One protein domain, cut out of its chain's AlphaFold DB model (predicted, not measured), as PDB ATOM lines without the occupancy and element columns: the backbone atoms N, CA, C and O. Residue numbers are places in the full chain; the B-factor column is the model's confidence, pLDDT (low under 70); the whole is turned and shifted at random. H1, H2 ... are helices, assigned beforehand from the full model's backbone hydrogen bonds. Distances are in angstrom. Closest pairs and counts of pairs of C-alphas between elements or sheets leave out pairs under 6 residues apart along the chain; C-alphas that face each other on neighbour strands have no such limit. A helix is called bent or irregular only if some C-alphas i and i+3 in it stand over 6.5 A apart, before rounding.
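Overview. This is residues 39 to 124 of the 161 residues of an uncharacterized protein of Monosporascus sp. MG133 (UniProt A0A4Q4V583). Two long helices, H1 and H2, cross near their middles as an X, and a shorter helix, H3, packs with its first part on the later part of H1 and extends away at one end of the elongated whole. A long link without a named element, residues 89 to 109, folds back from the end of H2 to the beginning of H3. The printed part has 86 residues with three named helices, in the order H1, H2, H3, and no named strand; the class is all helix. It is only just compact, close to loose, with a radius of gyration of the C-alphas of 14.3 A and spans of 46 by 26 by 21 A.

Along the chain. Find C-alpha 41 at (-7.757, -55.433, 93.613); from there H1, residues 41 to 61, runs 30.3 A to C-alpha 61. Next look at C-alpha 70 at (-18.762, -35.875, 87.514), where H2, residues 70 to 88, begins its 27.2 A. H3, residues 110 to 124, is 20.9 A long and ends at C-alpha 124, (-30.455, -24.461, 108.524). H3 is neither bent nor irregular, but only just: C-alphas 119 and 122 are 6.4 A apart.

Arrangement. Start at Cys 51 in H1: its C-alpha is 5.8 A from that of Val 77, the closest C-alphas of H1 and H2. These helices touch at a steep tilt of 62 degrees and run opposite ways; H2 touches H1 with residues 76 to 81 alone. Farther along H1, look at Val 56 and Tyr 112, the closest C-alphas of H1 and H3, 5.6 A apart. Here residues 56 to 60 of H1 touch residues 111 to 116 of H3, at a steep tilt of 44 degrees, the same way. H2 and H3 are close but not clearly touching and about perpendicular, at 83 degrees; their closest C-alphas, of Ala 70 and Gln 110, are 7.4 A apart. In H1 and H2 every O i to N i+4 pair is within hydrogen-bond range; in H3, 9 of 11 are.

Size, cuts and confidence. The C-alphas of Glu 92 and Ala 124, the two farthest apart, are 47.2 A apart. The printed part has no cut. The link from H1 to H2 is short, 8 residues; that from H2 to H3 is long, 21 residues. The model's mean pLDDT over the printed part is 83.0, and residues 119 to 124 are under 70.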
ATOM      1  N   TYR A  39      -0.583 -54.219  95.900       88.00
ATOM      2  CA  TYR A  39      -1.960 -54.046  96.339       88.00
ATOM      3  C   TYR A  39      -2.887 -55.019  95.614       88.00
ATOM      4  O   TYR A  39      -2.899 -55.127  94.389       88.00
ATOM      5  N   THR A  40      -3.737 -55.693  96.385       88.81
ATOM      6  CA  THR A  40      -4.819 -56.494  95.817       88.81
ATOM      7  C   THR A  40      -5.877 -55.590  95.194       88.81
ATOM      8  O   THR A  40      -6.087 -54.452  95.623       88.81
ATOM      9  N   LYS A  41      -6.619 -56.129  94.223       86.69
ATOM     10  CA  LYS A  41      -7.757 -55.433  93.613       86.69
ATOM     11  C   LYS A  41      -8.752 -54.925  94.663       86.69
ATOM     12  O   LYS A  41      -9.219 -53.796  94.555       86.69
ATOM     13  N   ASP A  42      -9.032 -55.720  95.696       87.19
ATOM     14  CA  ASP A  42      -9.952 -55.337  96.773       87.19
ATOM     15  C   ASP A  42      -9.429 -54.151  97.591       87.19
ATOM     16  O   ASP A  42     -10.188 -53.222  97.876       87.19
ATOM     17  N   ASN A  43      -8.126 -54.125  97.895       89.00
ATOM     18  CA  ASN A  43      -7.504 -52.992  98.579       89.00
ATOM     19  C   ASN A  43      -7.594 -51.723  97.726       89.00
ATOM     20  O   ASN A  43      -7.950 -50.667  98.241       89.00
ATOM     21  N   ILE A  44      -7.330 -51.817  96.419       88.62
ATOM     22  CA  ILE A  44      -7.412 -50.662  95.516       88.62
ATOM     23  C   ILE A  44      -8.864 -50.169  95.405       88.62
ATOM     24  O   ILE A  44      -9.118 -48.972  95.521       88.62
ATOM     25  N   CYS A  45      -9.841 -51.070  95.262       87.00
ATOM     26  CA  CYS A  45     -11.268 -50.726  95.270       87.00
ATOM     27  C   CYS A  45     -11.700 -50.036  96.575       87.00
ATOM     28  O   CYS A  45     -12.501 -49.100  96.546       87.00
ATOM     29  N   TYR A  46     -11.174 -50.479  97.720       88.69
ATOM     30  CA  TYR A  46     -11.395 -49.812  99.000       88.69
ATOM     31  C   TYR A  46     -10.785 -48.401  99.020       88.69
ATOM     32  O   TYR A  46     -11.442 -47.459  99.467       88.69
ATOM     33  N   LEU A  47      -9.572 -48.230  98.482       90.19
ATOM     34  CA  LEU A  47      -8.932 -46.918  98.366       90.19
ATOM     35  C   LEU A  47      -9.737 -45.955  97.493       90.19
ATOM     36  O   LEU A  47      -9.883 -44.803  97.883       90.19
ATOM     37  N   PHE A  48     -10.323 -46.411  96.383       89.75
ATOM     38  CA  PHE A  48     -11.216 -45.583  95.565       89.75
ATOM     39  C   PHE A  48     -12.358 -44.981  96.389       89.75
ATOM     40  O   PHE A  48     -12.538 -43.765  96.379       89.75
ATOM     41  N   LYS A  49     -13.072 -45.804  97.169       88.44
ATOM     42  CA  LYS A  49     -14.167 -45.324  98.033       88.44
ATOM     43  C   LYS A  49     -13.676 -44.336  99.089       88.44
ATOM     44  O   LYS A  49     -14.272 -43.284  99.282       88.44
ATOM     45  N   ARG A  50     -12.556 -44.644  99.748       87.38
ATOM     46  CA  ARG A  50     -11.976 -43.768 100.775       87.38
ATOM     47  C   ARG A  50     -11.497 -42.433 100.192       87.38
ATOM     48  O   ARG A  50     -11.648 -41.393 100.824       87.38
ATOM     49  N   CYS A  51     -10.914 -42.446  98.995       88.94
ATOM     50  CA  CYS A  51     -10.482 -41.239  98.298       88.94
ATOM     51  C   CYS A  51     -11.666 -40.390  97.825       88.94
ATOM     52  O   CYS A  51     -11.553 -39.167  97.867       88.94
ATOM     53  N   GLU A  52     -12.791 -40.998  97.431       89.06
ATOM     54  CA  GLU A  52     -14.037 -40.271  97.145       89.06
ATOM     55  C   GLU A  52     -14.498 -39.463  98.364       89.06
ATOM     56  O   GLU A  52     -14.713 -38.259  98.239       89.06
ATOM     57  N   GLU A  53     -14.564 -40.077  99.548       85.50
ATOM     58  CA  GLU A  53     -14.951 -39.395 100.795       85.50
ATOM     59  C   GLU A  53     -13.991 -38.245 101.146       85.50
ATOM     60  O   GLU A  53     -14.421 -37.110 101.355       85.50
ATOM     61  N   ILE A  54     -12.678 -38.504 101.116       86.19
ATOM     62  CA  ILE A  54     -11.651 -37.490 101.409       86.19
ATOM     63  C   ILE A  54     -11.730 -36.311 100.431       86.19
ATOM     64  O   ILE A  54     -11.542 -35.158 100.825       86.19
ATOM     65  N   LEU A  55     -11.948 -36.579  99.141       87.06
ATOM     66  CA  LEU A  55     -12.035 -35.526  98.134       87.06
ATOM     67  C   LEU A  55     -13.283 -34.681  98.318       87.06
ATOM     68  O   LEU A  55     -13.193 -33.462  98.219       87.06
ATOM     69  N   VAL A  56     -14.415 -35.303  98.629       86.50
ATOM     70  CA  VAL A  56     -15.652 -34.585  98.935       86.50
ATOM     71  C   VAL A  56     -15.455 -33.630 100.118       86.50
ATOM     72  O   VAL A  56     -15.785 -32.447  99.994       86.50
ATOM     73  N   ASP A  57     -14.832 -34.086 101.209       81.38
ATOM     74  CA  ASP A  57     -14.525 -33.242 102.372       81.38
ATOM     75  C   ASP A  57     -13.596 -32.071 102.012       81.38
ATOM     76  O   ASP A  57     -13.839 -30.920 102.397       81.38
ATOM     77  N   LYS A  58     -12.533 -32.339 101.238       83.19
ATOM     78  CA  LYS A  58     -11.573 -31.315 100.792       83.19
ATOM     79  C   LYS A  58     -12.229 -30.268  99.894       83.19
ATOM     80  O   LYS A  58     -12.031 -29.076 100.122       83.19
ATOM     81  N   LEU A  59     -12.992 -30.696  98.889       82.50
ATOM     82  CA  LEU A  59     -13.677 -29.808  97.946       82.50
ATOM     83  C   LEU A  59     -14.693 -28.926  98.676       82.50
ATOM     84  O   LEU A  59     -14.722 -27.714  98.474       82.50
ATOM     85  N   ALA A  60     -15.439 -29.504  99.618       77.44
ATOM     86  CA  ALA A  60     -16.404 -28.758 100.413       77.44
ATOM     87  C   ALA A  60     -15.739 -27.795 101.413       77.44
ATOM     88  O   ALA A  60     -16.300 -26.753 101.733       77.44
ATOM     89  N   THR A  61     -14.561 -28.120 101.954       77.12
ATOM     90  CA  THR A  61     -13.794 -27.199 102.822       77.12
ATOM     91  C   THR A  61     -13.247 -26.010 102.032       77.12
ATOM     92  O   THR A  61     -13.125 -24.912 102.565       77.12
ATOM     93  N   LYS A  62     -12.947 -26.218 100.746       74.38
ATOM     94  CA  LYS A  62     -12.461 -25.185  99.826       74.38
ATOM     95  C   LYS A  62     -13.576 -24.388  99.135       74.38
ATOM     96  O   LYS A  62     -13.259 -23.554  98.297       74.38
ATOM     97  N   ASN A  63     -14.844 -24.620  99.484       71.12
ATOM     98  CA  ASN A  63     -16.007 -23.967  98.872       71.12
ATOM     99  C   ASN A  63     -16.094 -24.155  97.347       71.12
ATOM    100  O   ASN A  63     -16.441 -23.226  96.621       71.12
ATOM    101  N   GLU A  64     -15.778 -25.353  96.849       79.69
ATOM    102  CA  GLU A  64     -15.875 -25.622  95.414       79.69
ATOM    103  C   GLU A  64     -17.314 -25.618  94.896       79.69
ATOM    104  O   GLU A  64     -18.243 -26.072  95.574       79.69
ATOM    105  N   LEU A  65     -17.485 -25.142  93.660       75.94
ATOM    106  CA  LEU A  65     -18.806 -24.914  93.079       75.94
ATOM    107  C   LEU A  65     -19.591 -26.227  92.896       75.94
ATOM    108  O   LEU A  65     -19.023 -27.243  92.482       75.94
ATOM    109  N   PRO A  66     -20.923 -26.217  93.101       75.44
ATOM    110  CA  PRO A  66     -21.772 -27.393  92.892       75.44
ATOM    111  C   PRO A  66     -21.835 -27.843  91.421       75.44
ATOM    112  O   PRO A  66     -22.332 -28.927  91.133       75.44
ATOM    113  N   THR A  67     -21.314 -27.032  90.496       79.88
ATOM    114  CA  THR A  67     -21.204 -27.304  89.055       79.88
ATOM    115  C   THR A  67     -19.989 -28.163  88.682       79.88
ATOM    116  O   THR A  67     -19.666 -28.295  87.499       79.88
ATOM    117  N   LEU A  68     -19.296 -28.740  89.670       83.94
ATOM    118  CA  LEU A  68     -18.187 -29.666  89.455       83.94
ATOM    119  C   LEU A  68     -18.636 -30.865  88.610       83.94
ATOM    120  O   LEU A  68     -19.577 -31.586  88.973       83.94
ATOM    121  N   SER A  69     -17.935 -31.105  87.503       88.44
ATOM    122  CA  SER A  69     -18.283 -32.195  86.600       88.44
ATOM    123  C   SER A  69     -18.021 -33.552  87.258       88.44
ATOM    124  O   SER A  69     -17.028 -33.769  87.963       88.44
ATOM    125  N   ALA A  70     -18.915 -34.509  87.019       89.31
ATOM    126  CA  ALA A  70     -18.762 -35.875  87.514       89.31
ATOM    127  C   ALA A  70     -17.506 -36.557  86.939       89.31
ATOM    128  O   ALA A  70     -16.852 -37.335  87.635       89.31
ATOM    129  N   ALA A  71     -17.134 -36.222  85.698       90.31
ATOM    130  CA  ALA A  71     -15.943 -36.750  85.039       90.31
ATOM    131  C   ALA A  71     -14.651 -36.256  85.699       90.31
ATOM    132  O   ALA A  71     -13.740 -37.053  85.937       90.31
ATOM    133  N   TYR A  72     -14.576 -34.960  86.014       90.69
ATOM    134  CA  TYR A  72     -13.428 -34.376  86.701       90.69
ATOM    135  C   TYR A  72     -13.314 -34.889  88.134       90.69
ATOM    136  O   TYR A  72     -12.220 -35.247  88.564       90.69
ATOM    137  N   PHE A  73     -14.435 -35.014  88.852       91.06
ATOM    138  CA  PHE A  73     -14.436 -35.620  90.184       91.06
ATOM    139  C   PHE A  73     -13.885 -37.055  90.149       91.06
ATOM    140  O   PHE A  73     -12.971 -37.382  90.904       91.06
ATOM    141  N   ALA A  74     -14.372 -37.894  89.227       91.81
ATOM    142  CA  ALA A  74     -13.882 -39.263  89.057       91.81
ATOM    143  C   ALA A  74     -12.377 -39.316  88.731       91.81
ATOM    144  O   ALA A  74     -11.657 -40.128  89.311       91.81
ATOM    145  N   TRP A  75     -11.898 -38.421  87.862       92.88
ATOM    146  CA  TRP A  75     -10.476 -38.298  87.529       92.88
ATOM    147  C   TRP A  75      -9.631 -37.893  88.747       92.88
ATOM    148  O   TRP A  75      -8.596 -38.501  89.002       92.88
ATOM    149  N   CYS A  76     -10.099 -36.946  89.568       90.50
ATOM    150  CA  CYS A  76      -9.397 -36.541  90.792       90.50
ATOM    151  C   CYS A  76      -9.228 -37.703  91.779       90.50
ATOM    152  O   CYS A  76      -8.166 -37.833  92.396       90.50
ATOM    153  N   VAL A  77     -10.259 -38.543  91.919       91.88
ATOM    154  CA  VAL A  77     -10.211 -39.761  92.745       91.88
ATOM    155  C   VAL A  77      -9.149 -40.712  92.208       91.88
ATOM    156  O   VAL A  77      -8.313 -41.185  92.973       91.88
ATOM    157  N   GLU A  78      -9.151 -40.963  90.899       93.19
ATOM    158  CA  GLU A  78      -8.184 -41.852  90.249       93.19
ATOM    159  C   GLU A  78      -6.744 -41.370  90.438       93.19
ATOM    160  O   GLU A  78      -5.884 -42.170  90.804       93.19
ATOM    161  N   CYS A  79      -6.486 -40.069  90.284       90.75
ATOM    162  CA  CYS A  79      -5.168 -39.497  90.546       90.75
ATOM    163  C   CYS A  79      -4.757 -39.615  92.021       90.75
ATOM    164  O   CYS A  79      -3.618 -39.969  92.306       90.75
ATOM    165  N   HIS A  80      -5.671 -39.371  92.968       90.62
ATOM    166  CA  HIS A  80      -5.363 -39.526  94.396       90.62
ATOM    167  C   HIS A  80      -5.013 -40.972  94.756       90.62
ATOM    168  O   HIS A  80      -4.063 -41.194  95.504       90.62
ATOM    169  N   VAL A  81      -5.757 -41.952  94.233       90.62
ATOM    170  CA  VAL A  81      -5.447 -43.373  94.447       90.62
ATOM    171  C   VAL A  81      -4.099 -43.720  93.820       90.62
ATOM    172  O   VAL A  81      -3.291 -44.389  94.459       90.62
ATOM    173  N   TRP A  82      -3.837 -43.237  92.605       90.19
ATOM    174  CA  TRP A  82      -2.569 -43.442  91.910       90.19
ATOM    175  C   TRP A  82      -1.376 -42.963  92.733       90.19
ATOM    176  O   TRP A  82      -0.475 -43.744  93.032       90.19
ATOM    177  N   ASP A  83      -1.404 -41.696  93.148       88.38
ATOM    178  CA  ASP A  83      -0.330 -41.098  93.933       88.38
ATOM    179  C   ASP A  83      -0.166 -41.816  95.276       88.38
ATOM    180  O   ASP A  83       0.949 -42.179  95.641       88.38
ATOM    181  N   LEU A  84      -1.267 -42.095  95.983       88.50
ATOM    182  CA  LEU A  84      -1.232 -42.761  97.285       88.50
ATOM    183  C   LEU A  84      -0.582 -44.148  97.205       88.50
ATOM    184  O   LEU A  84       0.240 -44.495  98.053       88.50
ATOM    185  N   VAL A  85      -0.954 -44.949  96.205       88.25
ATOM    186  CA  VAL A  85      -0.441 -46.315  96.070       88.25
ATOM    187  C   VAL A  85       1.054 -46.298  95.751       88.25
ATOM    188  O   VAL A  85       1.826 -46.951  96.451       88.25
ATOM    189  N   PHE A  86       1.485 -45.533  94.744       85.25
ATOM    190  CA  PHE A  86       2.898 -45.500  94.355       85.25
ATOM    191  C   PHE A  86       3.795 -44.849  95.416       85.25
ATOM    192  O   PHE A  86       4.899 -45.343  95.654       85.25
ATOM    193  N   GLN A  87       3.314 -43.808  96.110       85.81
ATOM    194  CA  GLN A  87       4.035 -43.205  97.237       85.81
ATOM    195  C   GLN A  87       4.219 -44.196  98.390       85.81
ATOM    196  O   GLN A  87       5.319 -44.303  98.928       85.81
ATOM    197  N   ASN A  88       3.177 -44.958  98.743       85.12
ATOM    198  CA  ASN A  88       3.256 -45.938  99.830       85.12
ATOM    199  C   ASN A  88       4.195 -47.108  99.516       85.12
ATOM    200  O   ASN A  88       4.760 -47.695 100.436       85.12
ATOM    201  N   GLU A  89       4.375 -47.458  98.244       81.12
ATOM    202  CA  GLU A  89       5.351 -48.478  97.851       81.12
ATOM    203  C   GLU A  89       6.787 -47.953  97.756       81.12
ATOM    204  O   GLU A  89       7.708 -48.742  97.549       81.12
ATOM    205  N   GLY A  90       6.996 -46.636  97.880       79.25
ATOM    206  CA  GLY A  90       8.305 -46.015  97.675       79.25
ATOM    207  C   GLY A  90       8.828 -46.189  96.245       79.25
ATOM    208  O   GLY A  90      10.039 -46.163  96.026       79.25
ATOM    209  N   LYS A  91       7.930 -46.408  95.278       75.12
ATOM    210  CA  LYS A  91       8.271 -46.571  93.862       75.12
ATOM    211  C   LYS A  91       8.232 -45.229  93.147       75.12
ATOM    212  O   LYS A  91       7.476 -44.327  93.514       75.12
ATOM    213  N   GLU A  92       9.015 -45.118  92.078       80.69
ATOM    214  CA  GLU A  92       8.866 -44.012  91.139       80.69
ATOM    215  C   GLU A  92       7.426 -44.007  90.616       80.69
ATOM    216  O   GLU A  92       6.924 -45.028  90.145       80.69
ATOM    217  N   THR A  93       6.734 -42.877  90.770       82.06
ATOM    218  CA  THR A  93       5.326 -42.775  90.388       82.06
ATOM    219  C   THR A  93       5.235 -42.514  88.885       82.06
ATOM    220  O   THR A  93       5.619 -41.426  88.446       82.06
ATOM    221  N   PRO A  94       4.694 -43.451  88.083       81.88
ATOM    222  CA  PRO A  94       4.579 -43.243  86.652       81.88
ATOM    223  C   PRO A  94       3.645 -42.071  86.324       81.88
ATOM    224  O   PRO A  94       2.835 -41.617  87.146       81.88
ATOM    225  N   ALA A  95       3.763 -41.571  85.093       84.56
ATOM    226  CA  ALA A  95       2.840 -40.576  84.567       84.56
ATOM    227  C   ALA A  95       1.409 -41.134  84.563       84.56
ATOM    228  O   ALA A  95       1.180 -42.285  84.184       84.56
ATOM    229  N   PHE A  96       0.451 -40.316  84.995       84.56
ATOM    230  CA  PHE A  96      -0.949 -40.716  85.007       84.56
ATOM    231  C   PHE A  96      -1.460 -40.850  83.557       84.56
ATOM    232  O   PHE A  96      -1.240 -39.942  82.753       84.56
ATOM    233  N   PRO A  97      -2.126 -41.958  83.186       78.62
ATOM    234  CA  PRO A  97      -2.341 -42.319  81.781       78.62
ATOM    235  C   PRO A  97      -3.485 -41.561  81.088       78.62
ATOM    236  O   PRO A  97      -3.765 -41.810  79.914       78.62
ATOM    237  N   HIS A  98      -4.186 -40.670  81.792       85.12
ATOM    238  CA  HIS A  98      -5.379 -40.001  81.278       85.12
ATOM    239  C   HIS A  98      -5.311 -38.486  81.445       85.12
ATOM    240  O   HIS A  98      -4.951 -37.976  82.505       85.12
ATOM    241  N   GLN A  99      -5.729 -37.775  80.399       87.56
ATOM    242  CA  GLN A  99      -5.825 -36.319  80.414       87.56
ATOM    243  C   GLN A  99      -6.906 -35.839  81.388       87.56
ATOM    244  O   GLN A  99      -7.900 -36.531  81.623       87.56
ATOM    245  N   ARG A 100      -6.700 -34.632  81.923       87.88
ATOM    246  CA  ARG A 100      -7.639 -33.944  82.813       87.88
ATOM    247  C   ARG A 100      -8.942 -33.625  82.058       87.88
ATOM    248  O   ARG A 100      -8.878 -32.927  81.047       87.88
ATOM    249  N   PRO A 101     -10.115 -34.092  82.525       89.31
ATOM    250  CA  PRO A 101     -11.405 -33.673  81.983       89.31
ATOM    251  C   PRO A 101     -11.714 -32.201  82.286       89.31
ATOM    252  O   PRO A 101     -11.052 -31.567  83.110       89.31
ATOM    253  N   GLU A 102     -12.765 -31.664  81.668       88.00
ATOM    254  CA  GLU A 102     -13.267 -30.329  81.999       88.00
ATOM    255  C   GLU A 102     -13.785 -30.276  83.445       88.00
ATOM    256  O   GLU A 102     -14.569 -31.127  83.873       88.00
ATOM    257  N   LYS A 103     -13.317 -29.279  84.207       88.00
ATOM    258  CA  LYS A 103     -13.550 -29.172  85.653       88.00
ATOM    259  C   LYS A 103     -15.003 -28.868  86.008       88.00
ATOM    260  O   LYS A 103     -15.570 -29.506  86.894       88.00
ATOM    261  N   TYR A 104     -15.599 -27.910  85.311       86.56
ATOM    262  CA  TYR A 104     -16.974 -27.479  85.534       86.56
ATOM    263  C   TYR A 104     -17.802 -27.800  84.303       86.56
ATOM    264  O   TYR A 104     -17.349 -27.592  83.185       86.56
ATOM    265  N   GLY A 105     -19.008 -28.307  84.511       81.00
ATOM    266  CA  GLY A 105     -19.873 -28.693  83.408       81.00
ATOM    267  C   GLY A 105     -20.713 -29.910  83.734       81.00
ATOM    268  O   GLY A 105     -20.473 -30.638  84.700       81.00
ATOM    269  N   GLU A 106     -21.732 -30.111  82.914       81.00
ATOM    270  CA  GLU A 106     -22.670 -31.206  83.089       81.00
ATOM    271  C   GLU A 106     -22.123 -32.518  82.517       81.00
ATOM    272  O   GLU A 106     -21.410 -32.520  81.512       81.00
ATOM    273  N   PRO A 107     -22.493 -33.659  83.117       87.69
ATOM    274  CA  PRO A 107     -23.324 -33.789  84.320       87.69
ATOM    275  C   PRO A 107     -22.533 -33.577  85.624       87.69
ATOM    276  O   PRO A 107     -21.347 -33.902  85.707       87.69
ATOM    277  N   TYR A 108     -23.215 -33.092  86.662       84.56
ATOM    278  CA  TYR A 108     -22.633 -32.796  87.972       84.56
ATOM    279  C   TYR A 108     -22.434 -34.055  88.823       84.56
ATOM    280  O   TYR A 108     -23.199 -35.024  88.741       84.56
ATOM    281  N   CYS A 109     -21.410 -34.033  89.679       85.00
ATOM    282  CA  CYS A 109     -21.125 -35.131  90.600       85.00
ATOM    283  C   CYS A 109     -22.207 -35.247  91.686       85.00
ATOM    284  O   CYS A 109     -22.252 -34.444  92.619       85.00
ATOM    285  N   GLN A 110     -23.047 -36.286  91.616       84.44
ATOM    286  CA  GLN A 110     -24.114 -36.487  92.600       84.44
ATOM    287  C   GLN A 110     -23.569 -36.693  94.019       84.44
ATOM    288  O   GLN A 110     -24.153 -36.173  94.964       84.44
ATOM    289  N   THR A 111     -22.453 -37.412  94.181       82.12
ATOM    290  CA  THR A 111     -21.833 -37.653  95.495       82.12
ATOM    291  C   THR A 111     -21.409 -36.343  96.158       82.12
ATOM    292  O   THR A 111     -21.707 -36.118  97.331       82.12
ATOM    293  N   TYR A 112     -20.774 -35.451  95.395       82.00
ATOM    294  CA  TYR A 112     -20.345 -34.147  95.891       82.00
ATOM    295  C   TYR A 112     -21.539 -33.241  96.218       82.00
ATOM    296  O   TYR A 112     -21.617 -32.688  97.314       82.00
ATOM    297  N   VAL A 113     -22.523 -33.151  95.317       82.75
ATOM    298  CA  VAL A 113     -23.723 -32.325  95.533       82.75
ATOM    299  C   VAL A 113     -24.548 -32.827  96.723       82.75
ATOM    300  O   VAL A 113     -24.966 -32.025  97.558       82.75
ATOM    301  N   ALA A 114     -24.743 -34.143  96.855       83.12
ATOM    302  CA  ALA A 114     -25.453 -34.734  97.989       83.12
ATOM    303  C   ALA A 114     -24.744 -34.437  99.319       83.12
ATOM    304  O   ALA A 114     -25.400 -34.170 100.327       83.12
ATOM    305  N   PHE A 115     -23.410 -34.443  99.329       81.38
ATOM    306  CA  PHE A 115     -22.641 -34.065 100.507       81.38
ATOM    307  C   PHE A 115     -22.800 -32.585 100.863       81.38
ATOM    308  O   PHE A 115     -23.062 -32.271 102.024       81.38
ATOM    309  N   LEU A 116     -22.708 -31.680  99.880       79.88
ATOM    310  CA  LEU A 116     -22.941 -30.249 100.100       79.88
ATOM    311  C   LEU A 116     -24.330 -30.002 100.704       79.88
ATOM    312  O   LEU A 116     -24.450 -29.303 101.708       79.88
ATOM    313  N   GLN A 117     -25.370 -30.647 100.167       76.75
ATOM    314  CA  GLN A 117     -26.731 -30.565 100.711       76.75
ATOM    315  C   GLN A 117     -26.803 -31.046 102.166       76.75
ATOM    316  O   GLN A 117     -27.446 -30.414 103.004       76.75
ATOM    317  N   LYS A 118     -26.112 -32.146 102.488       75.00
ATOM    318  CA  LYS A 118     -26.082 -32.717 103.839       75.00
ATOM    319  C   LYS A 118     -25.310 -31.853 104.838       75.00
ATOM    320  O   LYS A 118     -25.655 -31.886 106.012       75.00
ATOM    321  N   ARG A 119     -24.306 -31.083 104.398       69.50
ATOM    322  CA  ARG A 119     -23.600 -30.087 105.227       69.50
ATOM    323  C   ARG A 119     -24.438 -28.841 105.502       69.50
ATOM    324  O   ARG A 119     -24.361 -28.312 106.600       69.50
ATOM    325  N   VAL A 120     -25.245 -28.397 104.542       62.44
ATOM    326  CA  VAL A 120     -26.109 -27.211 104.702       62.44
ATOM    327  C   VAL A 120     -27.350 -27.513 105.558       62.44
ATOM    328  O   VAL A 120     -27.839 -26.645 106.278       62.44
ATOM    329  N   ALA A 121     -27.855 -28.751 105.531       55.81
ATOM    330  CA  ALA A 121     -29.031 -29.171 106.302       55.81
ATOM    331  C   ALA A 121     -28.937 -28.978 107.841       55.81
ATOM    332  O   ALA A 121     -29.922 -28.512 108.418       55.81
ATOM    333  N   PRO A 122     -27.827 -29.302 108.537       53.06
ATOM    334  CA  PRO A 122     -27.707 -29.068 109.979       53.06
ATOM    335  C   PRO A 122     -27.594 -27.581 110.355       53.06
ATOM    336  O   PRO A 122     -28.111 -27.201 111.404       53.06
ATOM    337  N   ASP A 123     -27.021 -26.729 109.498       42.62
ATOM    338  CA  ASP A 123     -26.897 -25.285 109.767       42.62
ATOM    339  C   ASP A 123     -28.234 -24.539 109.593       42.62
ATOM    340  O   ASP A 123     -28.525 -23.591 110.322       42.62
ATOM    341  N   ALA A 124     -29.107 -25.014 108.697       44.75
ATOM    342  CA  ALA A 124     -30.455 -24.461 108.524       44.75
ATOM    343  C   ALA A 124     -31.399 -24.774 109.704       44.75
ATOM    344  O   ALA A 124     -32.326 -24.010 109.974       44.75
TER     345      ALA A 124